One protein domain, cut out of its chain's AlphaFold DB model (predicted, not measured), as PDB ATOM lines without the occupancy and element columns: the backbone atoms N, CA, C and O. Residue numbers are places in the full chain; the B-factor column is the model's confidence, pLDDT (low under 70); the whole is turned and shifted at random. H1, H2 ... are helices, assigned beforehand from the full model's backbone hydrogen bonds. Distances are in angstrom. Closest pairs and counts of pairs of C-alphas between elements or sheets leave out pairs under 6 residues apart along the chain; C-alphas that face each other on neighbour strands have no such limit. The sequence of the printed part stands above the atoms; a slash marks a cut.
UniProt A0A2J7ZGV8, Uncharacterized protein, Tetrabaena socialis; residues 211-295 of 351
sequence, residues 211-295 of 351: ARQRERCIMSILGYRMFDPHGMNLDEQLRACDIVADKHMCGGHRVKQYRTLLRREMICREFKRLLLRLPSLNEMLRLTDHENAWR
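Overview. This is residues 211 to 295 of the 351 residues of an uncharacterized protein of Tetrabaena socialis (UniProt A0A2J7ZGV8). One long helix, H3, forms the spine along the longest axis, and three shorter helices pack on it: H1 crosses its first half, H2 folds into a helical hairpin with it, and H4 comes back across its middle after a tight link. The printed part has 85 residues with four named helices, in the order H1, H2, H3, H4, and no named strand; its class is all helix. It is compact, with a radius of gyration of the C-alphas of 13.3 A, and only just elongated, spanning 38 by 25 by 21 A.

Along the chain. H1, residues 211 to 223, begins at C-alpha 211 (192.991, 228.389, 236.331) and is 18.4 A long. H2, residues 234 to 245, measures 16.2 A. H3, residues 252 to 275, measures 33.8 A from C-alpha 252 (184.109, 242.785, 244.971) to C-alpha 275. H4, residues 281 to 289, measures 12.0 A and ends at C-alpha 289 (190.177, 247.308, 229.065).

Arrangement. H3 is the hub, touching the three other helices, each running opposite ways to it. With residues 254 to 261 alone it touches H1 at a steep tilt of 48 degrees; the closest C-alphas, of Cys 217 and Arg 254, are 5.1 A apart. H2 and H3, a helical hairpin, touch at a shallow tilt of 30 degrees; their closest C-alphas, of Cys 241 and Arg 259, are 5.9 A apart. With residues 260 to 267 alone H3 touches H4 at a steep tilt of 51 degrees; the closest C-alphas, of Arg 263 and Thr 288, are 6.6 A apart. The packing is mostly crossed, but only just: 1 of these 3 pairs is at a shallow tilt. H1 is apart from H2 and H4, and H2 from H4. In H1, H2, H3 and H4 every O i to N i+4 pair is within hydrogen-bond range.

Size, cuts and confidence. The two C-alphas farthest apart, of Cys 250 and Leu 276, are 39.7 A apart. The printed part has no cut and no long link. The mean pLDDT of the printed part is 89.0; residues 291 to 295 are under 70.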
ATOM      1  N   ALA A 211     193.938 229.421 235.909       94.56
ATOM      2  CA  ALA A 211     192.991 228.389 236.331       94.56
ATOM      3  C   ALA A 211     192.735 228.461 237.840       94.56
ATOM      4  O   ALA A 211     191.585 228.488 238.277       94.56
ATOM      5  N   ARG A 212     193.801 228.584 238.637       95.25
ATOM      6  CA  ARG A 212     193.694 228.681 240.094       95.25
ATOM      7  C   ARG A 212     193.038 229.986 240.541       95.25
ATOM      8  O   ARG A 212     192.191 229.982 241.432       95.25
ATOM      9  N   GLN A 213     193.353 231.098 239.875       94.88
ATOM     10  CA  GLN A 213     192.692 232.379 240.123       94.88
ATOM     11  C   GLN A 213     191.181 232.288 239.864       94.88
ATOM     12  O   GLN A 213     190.393 232.799 240.663       94.88
ATOM     13  N   ARG A 214     190.762 231.588 238.798       95.62
ATOM     14  CA  ARG A 214     189.344 231.323 238.513       95.62
ATOM     15  C   ARG A 214     188.673 230.548 239.648       95.62
ATOM     16  O   ARG A 214     187.608 230.959 240.103       95.62
ATOM     17  N   GLU A 215     189.298 229.469 240.117       95.44
ATOM     18  CA  GLU A 215     188.799 228.659 241.238       95.44
ATOM     19  C   GLU A 215     188.595 229.518 242.502       95.44
ATOM     20  O   GLU A 215     187.502 229.527 243.071       95.44
ATOM     21  N   ARG A 216     189.606 230.306 242.900       94.62
ATOM     22  CA  ARG A 216     189.537 231.227 244.056       94.62
ATOM     23  C   ARG A 216     188.428 232.272 243.911       94.62
ATOM     24  O   ARG A 216     187.729 232.581 244.882       94.62
ATOM     25  N   CYS A 217     188.235 232.802 242.702       95.12
ATOM     26  CA  CYS A 217     187.158 233.748 242.426       95.12
ATOM     27  C   CYS A 217     185.774 233.112 242.608       95.12
ATOM     28  O   CYS A 217     184.941 233.684 243.310       95.12
ATOM     29  N   ILE A 218     185.547 231.924 242.039       95.12
ATOM     30  CA  ILE A 218     184.282 231.184 242.183       95.12
ATOM     31  C   ILE A 218     184.007 230.875 243.658       95.12
ATOM     32  O   ILE A 218     182.911 231.140 244.150       95.12
ATOM     33  N   MET A 219     185.014 230.393 244.393       92.44
ATOM     34  CA  MET A 219     184.880 230.113 245.826       92.44
ATOM     35  C   MET A 219     184.495 231.355 246.634       92.44
ATOM     36  O   MET A 219     183.656 231.269 247.531       92.44
ATOM     37  N   SER A 220     185.066 232.512 246.293       91.56
ATOM     38  CA  SER A 220     184.717 233.785 246.929       91.56
ATOM     39  C   SER A 220     183.284 234.201 246.594       91.56
ATOM     40  O   SER A 220     182.516 234.504 247.502       91.56
ATOM     41  N   ILE A 221     182.895 234.156 245.316       93.50
ATOM     42  CA  ILE A 221     181.538 234.485 244.841       93.50
ATOM     43  C   ILE A 221     180.479 233.654 245.582       93.50
ATOM     44  O   ILE A 221     179.511 234.210 246.109       93.50
ATOM     45  N   LEU A 222     180.707 232.342 245.697       92.06
ATOM     46  CA  LEU A 222     179.843 231.429 246.444       92.06
ATOM     47  C   LEU A 222     179.860 231.727 247.951       92.06
ATOM     48  O   LEU A 222     178.809 231.778 248.587       92.06
ATOM     49  N   GLY A 223     181.040 231.959 248.532       88.94
ATOM     50  CA  GLY A 223     181.202 232.230 249.964       88.94
ATOM     51  C   GLY A 223     180.564 233.543 250.432       88.94
ATOM     52  O   GLY A 223     180.078 233.618 251.560       88.94
ATOM     53  N   TYR A 224     180.505 234.557 249.565       89.25
ATOM     54  CA  TYR A 224     179.757 235.799 249.803       89.25
ATOM     55  C   TYR A 224     178.282 235.711 249.399       89.25
ATOM     56  O   TYR A 224     177.555 236.692 249.558       89.25
ATOM     57  N   ARG A 225     177.827 234.556 248.890       91.00
ATOM     58  CA  ARG A 225     176.451 234.321 248.421       91.00
ATOM     59  C   ARG A 225     176.007 235.341 247.367       91.00
ATOM     60  O   ARG A 225     174.876 235.817 247.396       91.00
ATOM     61  N   MET A 226     176.911 235.699 246.457       92.00
ATOM     62  CA  MET A 226     176.638 236.695 245.417       92.00
ATOM     63  C   MET A 226     175.767 236.108 244.301       92.00
ATOM     64  O   MET A 226     174.722 236.664 243.978       92.00
ATOM     65  N   PHE A 227     176.197 234.983 243.727       94.88
ATOM     66  CA  PHE A 227     175.444 234.146 242.788       94.88
ATOM     67  C   PHE A 227     176.132 232.779 242.670       94.88
ATOM     68  O   PHE A 227     177.266 232.622 243.120       94.88
ATOM     69  N   ASP A 228     175.462 231.794 242.074       95.69
ATOM     70  CA  ASP A 228     176.060 230.491 241.780       95.69
ATOM     71  C   ASP A 228     176.414 230.403 240.285       95.69
ATOM     72  O   ASP A 228     175.504 230.388 239.458       95.69
ATOM     73  N   PRO A 229     177.705 230.382 239.898       95.38
ATOM     74  CA  PRO A 229     178.086 230.257 238.494       95.38
ATOM     75  C   PRO A 229     177.849 228.846 237.931       95.38
ATOM     76  O   PRO A 229     177.932 228.660 236.713       95.38
ATOM     77  N   HIS A 230     177.591 227.840 238.773       95.06
ATOM     78  CA  HIS A 230     177.343 226.477 238.320       95.06
ATOM     79  C   HIS A 230     176.001 226.395 237.576       95.06
ATOM     80  O   HIS A 230     174.970 226.867 238.039       95.06
ATOM     81  N   GLY A 231     176.020 225.807 236.377       93.25
ATOM     82  CA  GLY A 231     174.842 225.708 235.505       93.25
ATOM     83  C   GLY A 231     174.567 226.947 234.644       93.25
ATOM     84  O   GLY A 231     173.763 226.857 233.723       93.25
ATOM     85  N   MET A 232     175.265 228.061 234.877       96.62
ATOM     86  CA  MET A 232     175.192 229.245 234.021       96.62
ATOM     87  C   MET A 232     176.144 229.124 232.826       96.62
ATOM     88  O   MET A 232     177.298 228.704 232.972       96.62
ATOM     89  N   ASN A 233     175.713 229.565 231.646       94.94
ATOM     90  CA  ASN A 233     176.626 229.786 230.521       94.94
ATOM     91  C   ASN A 233     177.496 231.046 230.742       94.94
ATOM     92  O   ASN A 233     177.276 231.817 231.675       94.94
ATOM     93  N   LEU A 234     178.514 231.266 229.898       92.62
ATOM     94  CA  LEU A 234     179.452 232.388 230.075       92.62
ATOM     95  C   LEU A 234     178.755 233.757 230.083       92.62
ATOM     96  O   LEU A 234     179.116 234.614 230.889       92.62
ATOM     97  N   ASP A 235     177.748 233.948 229.232       91.38
ATOM     98  CA  ASP A 235     177.027 235.215 229.124       91.38
ATOM     99  C   ASP A 235     176.211 235.500 230.388       91.38
ATOM    100  O   ASP A 235     176.158 236.637 230.861       91.38
ATOM    101  N   GLU A 236     175.575 234.471 230.947       95.06
ATOM    102  CA  GLU A 236     174.837 234.550 232.211       95.06
ATOM    103  C   GLU A 236     175.760 234.884 233.381       95.06
ATOM    104  O   GLU A 236     175.467 235.810 234.139       95.06
ATOM    105  N   GLN A 237     176.900 234.195 233.485       96.12
ATOM    106  CA  GLN A 237     177.889 234.465 234.533       96.12
ATOM    107  C   GLN A 237     178.423 235.895 234.445       96.12
ATOM    108  O   GLN A 237     178.595 236.565 235.462       96.12
ATOM    109  N   LEU A 238     178.668 236.384 233.230       93.00
ATOM    110  CA  LEU A 238     179.197 237.724 233.030       93.00
ATOM    111  C   LEU A 238     178.173 238.811 233.377       93.00
ATOM    112  O   LEU A 238     178.521 239.760 234.079       93.00
ATOM    113  N   ARG A 239     176.903 238.628 232.994       91.75
ATOM    114  CA  ARG A 239     175.809 239.511 233.438       91.75
ATOM    115  C   ARG A 239     175.665 239.517 234.960       91.75
ATOM    116  O   ARG A 239     175.463 240.577 235.546       91.75
ATOM    117  N   ALA A 240     175.790 238.359 235.607       94.44
ATOM    118  CA  ALA A 240     175.755 238.272 237.064       94.44
ATOM    119  C   ALA A 240     176.924 239.041 237.708       94.44
ATOM    120  O   ALA A 240     176.712 239.793 238.660       94.44
ATOM    121  N   CYS A 241     178.137 238.931 237.150       93.69
ATOM    122  CA  CYS A 241     179.282 239.738 237.571       93.69
ATOM    123  C   CYS A 241     179.019 241.242 237.447       93.69
ATOM    124  O   CYS A 241     179.332 241.966 238.388       93.69
ATOM    125  N   ASP A 242     178.456 241.708 236.327       89.62
ATOM    126  CA  ASP A 242     178.143 243.130 236.118       89.62
ATOM    127  C   ASP A 242     177.161 243.645 237.189       89.62
ATOM    128  O   ASP A 242     177.436 244.643 237.849       89.62
ATOM    129  N   ILE A 243     176.085 242.898 237.471       90.25
ATOM    130  CA  ILE A 243     175.086 243.257 238.497       90.25
ATOM    131  C   ILE A 243     175.705 243.382 239.899       90.25
ATOM    132  O   ILE A 243     175.257 244.193 240.715       90.25
ATOM    133  N   VAL A 244     176.685 242.536 240.222       90.75
ATOM    134  CA  VAL A 244     177.320 242.512 241.549       90.75
ATOM    135  C   VAL A 244     178.445 243.540 241.657       90.75
ATOM    136  O   VAL A 244     178.601 244.155 242.714       90.75
ATOM    137  N   ALA A 245     179.222 243.748 240.591       84.81
ATOM    138  CA  ALA A 245     180.374 244.649 240.587       84.81
ATOM    139  C   ALA A 245     179.995 246.102 240.926       84.81
ATOM    140  O   ALA A 245     180.780 246.792 241.581       84.81
ATOM    141  N   ASP A 246     178.781 246.526 240.573       79.31
ATOM    142  CA  ASP A 246     178.274 247.883 240.821       79.31
ATOM    143  C   ASP A 246     177.921 248.147 242.299       79.31
ATOM    144  O   ASP A 246     177.849 249.294 242.748       79.31
ATOM    145  N   LYS A 247     177.741 247.095 243.107       81.94
ATOM    146  CA  LYS A 247     177.177 247.195 244.465       81.94
ATOM    147  C   LYS A 247     178.188 247.512 245.575       81.94
ATOM    148  O   LYS A 247     177.810 247.467 246.740       81.94
ATOM    149  N   HIS A 248     179.452 247.814 245.254       78.19
ATOM    150  CA  HIS A 248     180.514 248.110 246.240       78.19
ATOM    151  C   HIS A 248     180.564 247.099 247.407       78.19
ATOM    152  O   HIS A 248     180.654 247.459 248.579       78.19
ATOM    153  N   MET A 249     180.477 245.808 247.085       82.38
ATOM    154  CA  MET A 249     180.419 244.741 248.084       82.38
ATOM    155  C   MET A 249     181.809 244.305 248.551       82.38
ATOM    156  O   MET A 249     182.792 244.354 247.803       82.38
ATOM    157  N   CYS A 250     181.873 243.785 249.778       80.38
ATOM    158  CA  CYS A 250     183.058 243.091 250.259       80.38
ATOM    159  C   CYS A 250     183.416 241.911 249.335       80.38
ATOM    160  O   CYS A 250     182.535 241.219 248.828       80.38
ATOM    161  N   GLY A 251     184.710 241.718 249.058       82.31
ATOM    162  CA  GLY A 251     185.175 240.732 248.079       82.31
ATOM    163  C   GLY A 251     184.927 241.121 246.615       82.31
ATOM    164  O   GLY A 251     185.258 240.344 245.722       82.31
ATOM    165  N   GLY A 252     184.412 242.325 246.332       86.75
ATOM    166  CA  GLY A 252     184.109 242.785 244.971       86.75
ATOM    167  C   GLY A 252     185.303 242.750 244.010       86.75
ATOM    168  O   GLY A 252     185.122 242.565 242.808       86.75
ATOM    169  N   HIS A 253     186.538 242.833 244.515       89.19
ATOM    170  CA  HIS A 253     187.738 242.655 243.693       89.19
ATOM    171  C   HIS A 253     187.812 241.253 243.055       89.19
ATOM    172  O   HIS A 253     188.217 241.146 241.900       89.19
ATOM    173  N   ARG A 254     187.354 240.189 243.738       92.00
ATOM    174  CA  ARG A 254     187.289 238.829 243.169       92.00
ATOM    175  C   ARG A 254     186.226 238.712 242.080       92.00
ATOM    176  O   ARG A 254     186.456 238.031 241.090       92.00
ATOM    177  N   VAL A 255     185.105 239.427 242.204       94.00
ATOM    178  CA  VAL A 255     184.088 239.505 241.137       94.00
ATOM    179  C   VAL A 255     184.659 240.199 239.905       94.00
ATOM    180  O   VAL A 255     184.520 239.690 238.796       94.00
ATOM    181  N   LYS A 256     185.364 241.324 240.090       92.38
ATOM    182  CA  LYS A 256     186.044 242.037 238.997       92.38
ATOM    183  C   LYS A 256     187.098 241.156 238.317       92.38
ATOM    184  O   LYS A 256     187.133 241.096 237.093       92.38
ATOM    185  N   GLN A 257     187.899 240.421 239.091       92.75
ATOM    186  CA  GLN A 257     188.846 239.441 238.551       92.75
ATOM    187  C   GLN A 257     188.125 238.347 237.751       92.75
ATOM    188  O   GLN A 257     188.478 238.112 236.596       92.75
ATOM    189  N   TYR A 258     187.073 237.734 238.306       95.56
ATOM    190  CA  TYR A 258     186.292 236.705 237.613       95.56
ATOM    191  C   TYR A 258     185.706 237.211 236.295       95.56
ATOM    192  O   TYR A 258     185.841 236.565 235.258       95.56
ATOM    193  N   ARG A 259     185.120 238.408 236.321       93.75
ATOM    194  CA  ARG A 259     184.594 239.116 235.152       93.75
ATOM    195  C   ARG A 259     185.653 239.274 234.058       93.75
ATOM    196  O   ARG A 259     185.381 238.961 232.901       93.75
ATOM    197  N   THR A 260     186.862 239.708 234.415       91.81
ATOM    198  CA  THR A 260     187.983 239.827 233.470       91.81
ATOM    199  C   THR A 260     188.370 238.471 232.879       91.81
ATOM    200  O   THR A 260     188.578 238.373 231.669       91.81
ATOM    201  N   LEU A 261     188.411 237.408 233.691       93.25
ATOM    202  CA  LEU A 261     188.687 236.046 233.216       93.25
ATOM    203  C   LEU A 261     187.628 235.564 232.211       93.25
ATOM    204  O   LEU A 261     187.988 235.059 231.145       93.25
ATOM    205  N   LEU A 262     186.341 235.778 232.505       93.44
ATOM    206  CA  LEU A 262     185.233 235.429 231.607       93.44
ATOM    207  C   LEU A 262     185.321 236.191 230.279       93.44
ATOM    208  O   LEU A 262     185.196 235.586 229.215       93.44
ATOM    209  N   ARG A 263     185.603 237.500 230.320       91.62
ATOM    210  CA  ARG A 263     185.790 238.313 229.106       91.62
ATOM    211  C   ARG A 263     186.921 237.785 228.235       91.62
ATOM    212  O   ARG A 263     186.724 237.610 227.035       91.62
ATOM    213  N   ARG A 264     188.082 237.487 228.828       91.56
ATOM    214  CA  ARG A 264     189.229 236.905 228.108       91.56
ATOM    215  C   ARG A 264     188.860 235.577 227.451       91.56
ATOM    216  O   ARG A 264     189.184 235.360 226.285       91.56
ATOM    217  N   GLU A 265     188.144 234.712 228.168       92.81
ATOM    218  CA  GLU A 265     187.671 233.434 227.630       92.81
ATOM    219  C   GLU A 265     186.741 233.636 226.424       92.81
ATOM    220  O   GLU A 265     186.919 232.988 225.389       92.81
ATOM    221  N   MET A 266     185.790 234.564 226.519       91.88
ATOM    222  CA  MET A 266     184.873 234.881 225.422       91.88
ATOM    223  C   MET A 266     185.591 235.474 224.209       91.88
ATOM    224  O   MET A 266     185.337 235.044 223.086       91.88
ATOM    225  N   ILE A 267     186.527 236.404 224.426       90.75
ATOM    226  CA  ILE A 267     187.356 236.976 223.358       90.75
ATOM    227  C   ILE A 267     188.119 235.858 222.640       90.75
ATOM    228  O   ILE A 267     188.051 235.770 221.416       90.75
ATOM    229  N   CYS A 268     188.785 234.961 223.375       91.81
ATOM    230  CA  CYS A 268     189.487 233.819 222.785       91.81
ATOM    231  C   CYS A 268     188.561 232.924 221.949       91.81
ATOM    232  O   CYS A 268     188.934 232.528 220.841       91.81
ATOM    233  N   ARG A 269     187.361 232.606 222.457       93.12
ATOM    234  CA  ARG A 269     186.372 231.782 221.737       93.12
ATOM    235  C   ARG A 269     185.934 232.443 220.432       93.12
ATOM    236  O   ARG A 269     185.935 231.788 219.391       93.12
ATOM    237  N   GLU A 270     185.632 233.736 220.465       92.38
ATOM    238  CA  GLU A 270     185.183 234.471 219.283       92.38
ATOM    239  C   GLU A 270     186.303 234.706 218.264       92.38
ATOM    240  O   GLU A 270     186.071 234.551 217.066       92.38
ATOM    241  N   PHE A 271     187.535 234.981 218.701       92.62
ATOM    242  CA  PHE A 271     188.700 235.032 217.808       92.62
ATOM    243  C   PHE A 271     188.915 233.696 217.096       92.62
ATOM    244  O   PHE A 271     189.088 233.666 215.877       92.62
ATOM    245  N   LYS A 272     188.831 232.583 217.833       93.88
ATOM    246  CA  LYS A 272     188.946 231.249 217.244       93.88
ATOM    247  C   LYS A 272     187.812 230.972 216.254       93.88
ATOM    248  O   LYS A 272     188.064 230.364 215.222       93.88
ATOM    249  N   ARG A 273     186.588 231.430 216.536       94.12
ATOM    250  CA  ARG A 273     185.420 231.253 215.657       94.12
ATOM    251  C   ARG A 273     185.497 232.100 214.383       94.12
ATOM    252  O   ARG A 273     185.165 231.605 213.314       94.12
ATOM    253  N   LEU A 274     185.885 233.370 214.504       92.00
ATOM    254  CA  LEU A 274     185.838 234.358 213.418       92.00
ATOM    255  C   LEU A 274     187.119 234.404 212.587       92.00
ATOM    256  O   LEU A 274     187.053 234.585 211.376       92.00
ATOM    257  N   LEU A 275     188.274 234.284 213.241       92.69
ATOM    258  CA  LEU A 275     189.594 234.503 212.642       92.69
ATOM    259  C   LEU A 275     190.469 233.243 212.645       92.69
ATOM    260  O   LEU A 275     191.605 233.304 212.184       92.69
ATOM    261  N   LEU A 276     189.971 232.119 213.181       94.19
ATOM    262  CA  LEU A 276     190.681 230.834 213.263       94.19
ATOM    263  C   LEU A 276     192.054 230.917 213.961       94.19
ATOM    264  O   LEU A 276     192.918 230.067 213.757       94.19
ATOM    265  N   ARG A 277     192.252 231.920 214.824       93.50
ATOM    266  CA  ARG A 277     193.466 232.124 215.630       93.50
ATOM    267  C   ARG A 277     193.122 232.628 217.026       93.50
ATOM    268  O   ARG A 277     191.987 233.012 217.278       93.50
ATOM    269  N   LEU A 278     194.102 232.661 217.923       92.38
ATOM    270  CA  LEU A 278     193.982 233.362 219.204       92.38
ATOM    271  C   LEU A 278     194.271 234.868 219.034       92.38
ATOM    272  O   LEU A 278     194.974 235.257 218.090       92.38
ATOM    273  N   PRO A 279     193.731 235.729 219.916       91.56
ATOM    274  CA  PRO A 279     194.111 237.138 219.956       91.56
ATOM    275  C   PRO A 279     195.581 237.287 220.369       91.56
ATOM    276  O   PRO A 279     196.086 236.529 221.200       91.56
ATOM    277  N   SER A 280     196.261 238.290 219.821       89.81
ATOM    278  CA  SER A 280     197.533 238.774 220.370       89.81
ATOM    279  C   SER A 280     197.320 239.416 221.747       89.81
ATOM    280  O   SER A 280     196.199 239.790 222.100       89.81
ATOM    281  N   LEU A 281     198.395 239.603 222.523       84.94
ATOM    282  CA  LEU A 281     198.316 240.279 223.823       84.94
ATOM    283  C   LEU A 281     197.719 241.691 223.698       84.94
ATOM    284  O   LEU A 281     196.840 242.053 224.470       84.94
ATOM    285  N   ASN A 282     198.126 242.458 222.683       86.12
ATOM    286  CA  ASN A 282     197.607 243.808 222.449       86.12
ATOM    287  C   ASN A 282     196.116 243.812 222.087       86.12
ATOM    288  O   ASN A 282     195.370 244.665 222.566       86.12
ATOM    289  N   GLU A 283     195.665 242.867 221.256       89.62
ATOM    290  CA  GLU A 283     194.236 242.709 220.954       89.62
ATOM    291  C   GLU A 283     193.450 242.324 222.208       89.62
ATOM    292  O   GLU A 283     192.374 242.872 222.440       89.62
ATOM    293  N   MET A 284     194.003 241.429 223.032       89.69
ATOM    294  CA  MET A 284     193.393 241.031 224.295       89.69
ATOM    295  C   MET A 284     193.230 242.229 225.230       89.69
ATOM    296  O   MET A 284     192.111 242.489 225.659       89.69
ATOM    297  N   LEU A 285     194.308 242.976 225.497       85.12
ATOM    298  CA  LEU A 285     194.295 244.133 226.399       85.12
ATOM    299  C   LEU A 285     193.297 245.200 225.936       85.12
ATOM    300  O   LEU A 285     192.437 245.621 226.703       85.12
ATOM    301  N   ARG A 286     193.313 245.561 224.645       85.06
ATOM    302  CA  ARG A 286     192.348 246.528 224.092       85.06
ATOM    303  C   ARG A 286     190.903 246.078 224.301       85.06
ATOM    304  O   ARG A 286     190.050 246.881 224.665       85.06
ATOM    305  N   LEU A 287     190.616 244.800 224.070       85.88
ATOM    306  CA  LEU A 287     189.255 244.275 224.181       85.88
ATOM    307  C   LEU A 287     188.815 244.031 225.629       85.88
ATOM    308  O   LEU A 287     187.610 244.031 225.884       85.88
ATOM    309  N   THR A 288     189.745 243.831 226.567       83.56
ATOM    310  CA  THR A 288     189.421 243.702 227.995       83.56
ATOM    311  C   THR A 288     189.251 245.045 228.692       83.56
ATOM    312  O   THR A 288     188.363 245.158 229.540       83.56
ATOM    313  N   ASP A 289     190.058 246.043 228.325       77.75
ATOM    314  CA  ASP A 289     190.177 247.308 229.065       77.75
ATOM    315  C   ASP A 289     189.147 248.352 228.612       77.75
ATOM    316  O   ASP A 289     188.751 249.228 229.382       77.75
ATOM    317  N   HIS A 290     188.625 248.236 227.387       72.88
ATOM    318  CA  HIS A 290     187.508 249.062 226.935       72.88
ATOM    319  C   HIS A 290     186.174 248.567 227.518       72.88
ATOM    320  O   HIS A 290     185.344 247.991 226.811       72.88
ATOM    321  N   GLU A 291     185.925 248.857 228.801       60.19
ATOM    322  CA  GLU A 291     184.645 248.560 229.470       60.19
ATOM    323  C   GLU A 291     183.435 249.087 228.681       60.19
ATOM    324  O   GLU A 291     182.414 248.410 228.599       60.19
ATOM    325  N   ASN A 292     183.583 250.241 228.019       56.06
ATOM    326  CA  ASN A 292     182.531 250.873 227.216       56.06
ATOM    327  C   ASN A 292     182.313 250.235 225.830       56.06
ATOM    328  O   ASN A 292     181.263 250.450 225.220       56.06
ATOM    329  N   ALA A 293     183.276 249.465 225.308       54.34
ATOM    330  CA  ALA A 293     183.115 248.764 224.028       54.34
ATOM    331  C   ALA A 293     182.285 247.481 224.183       54.34
ATOM    332  O   ALA A 293     181.656 247.010 223.234       54.34
ATOM    333  N   TRP A 294     182.248 246.931 225.393       63.19
ATOM    334  CA  TRP A 294     181.647 245.641 225.679       63.19
ATOM    335  C   TRP A 294     180.153 245.787 226.021       63.19
ATOM    336  O   TRP A 294     179.735 245.613 227.162       63.19
ATOM    337  N   ARG A 295     179.310 246.085 225.018       65.19
ATOM    338  CA  ARG A 295     177.829 246.157 225.158       65.19
ATOM    339  C   ARG A 295     177.145 244.780 225.227       65.19
ATOM    340  O   ARG A 295     175.992 244.625 224.831       65.19
TER     341      ARG A 295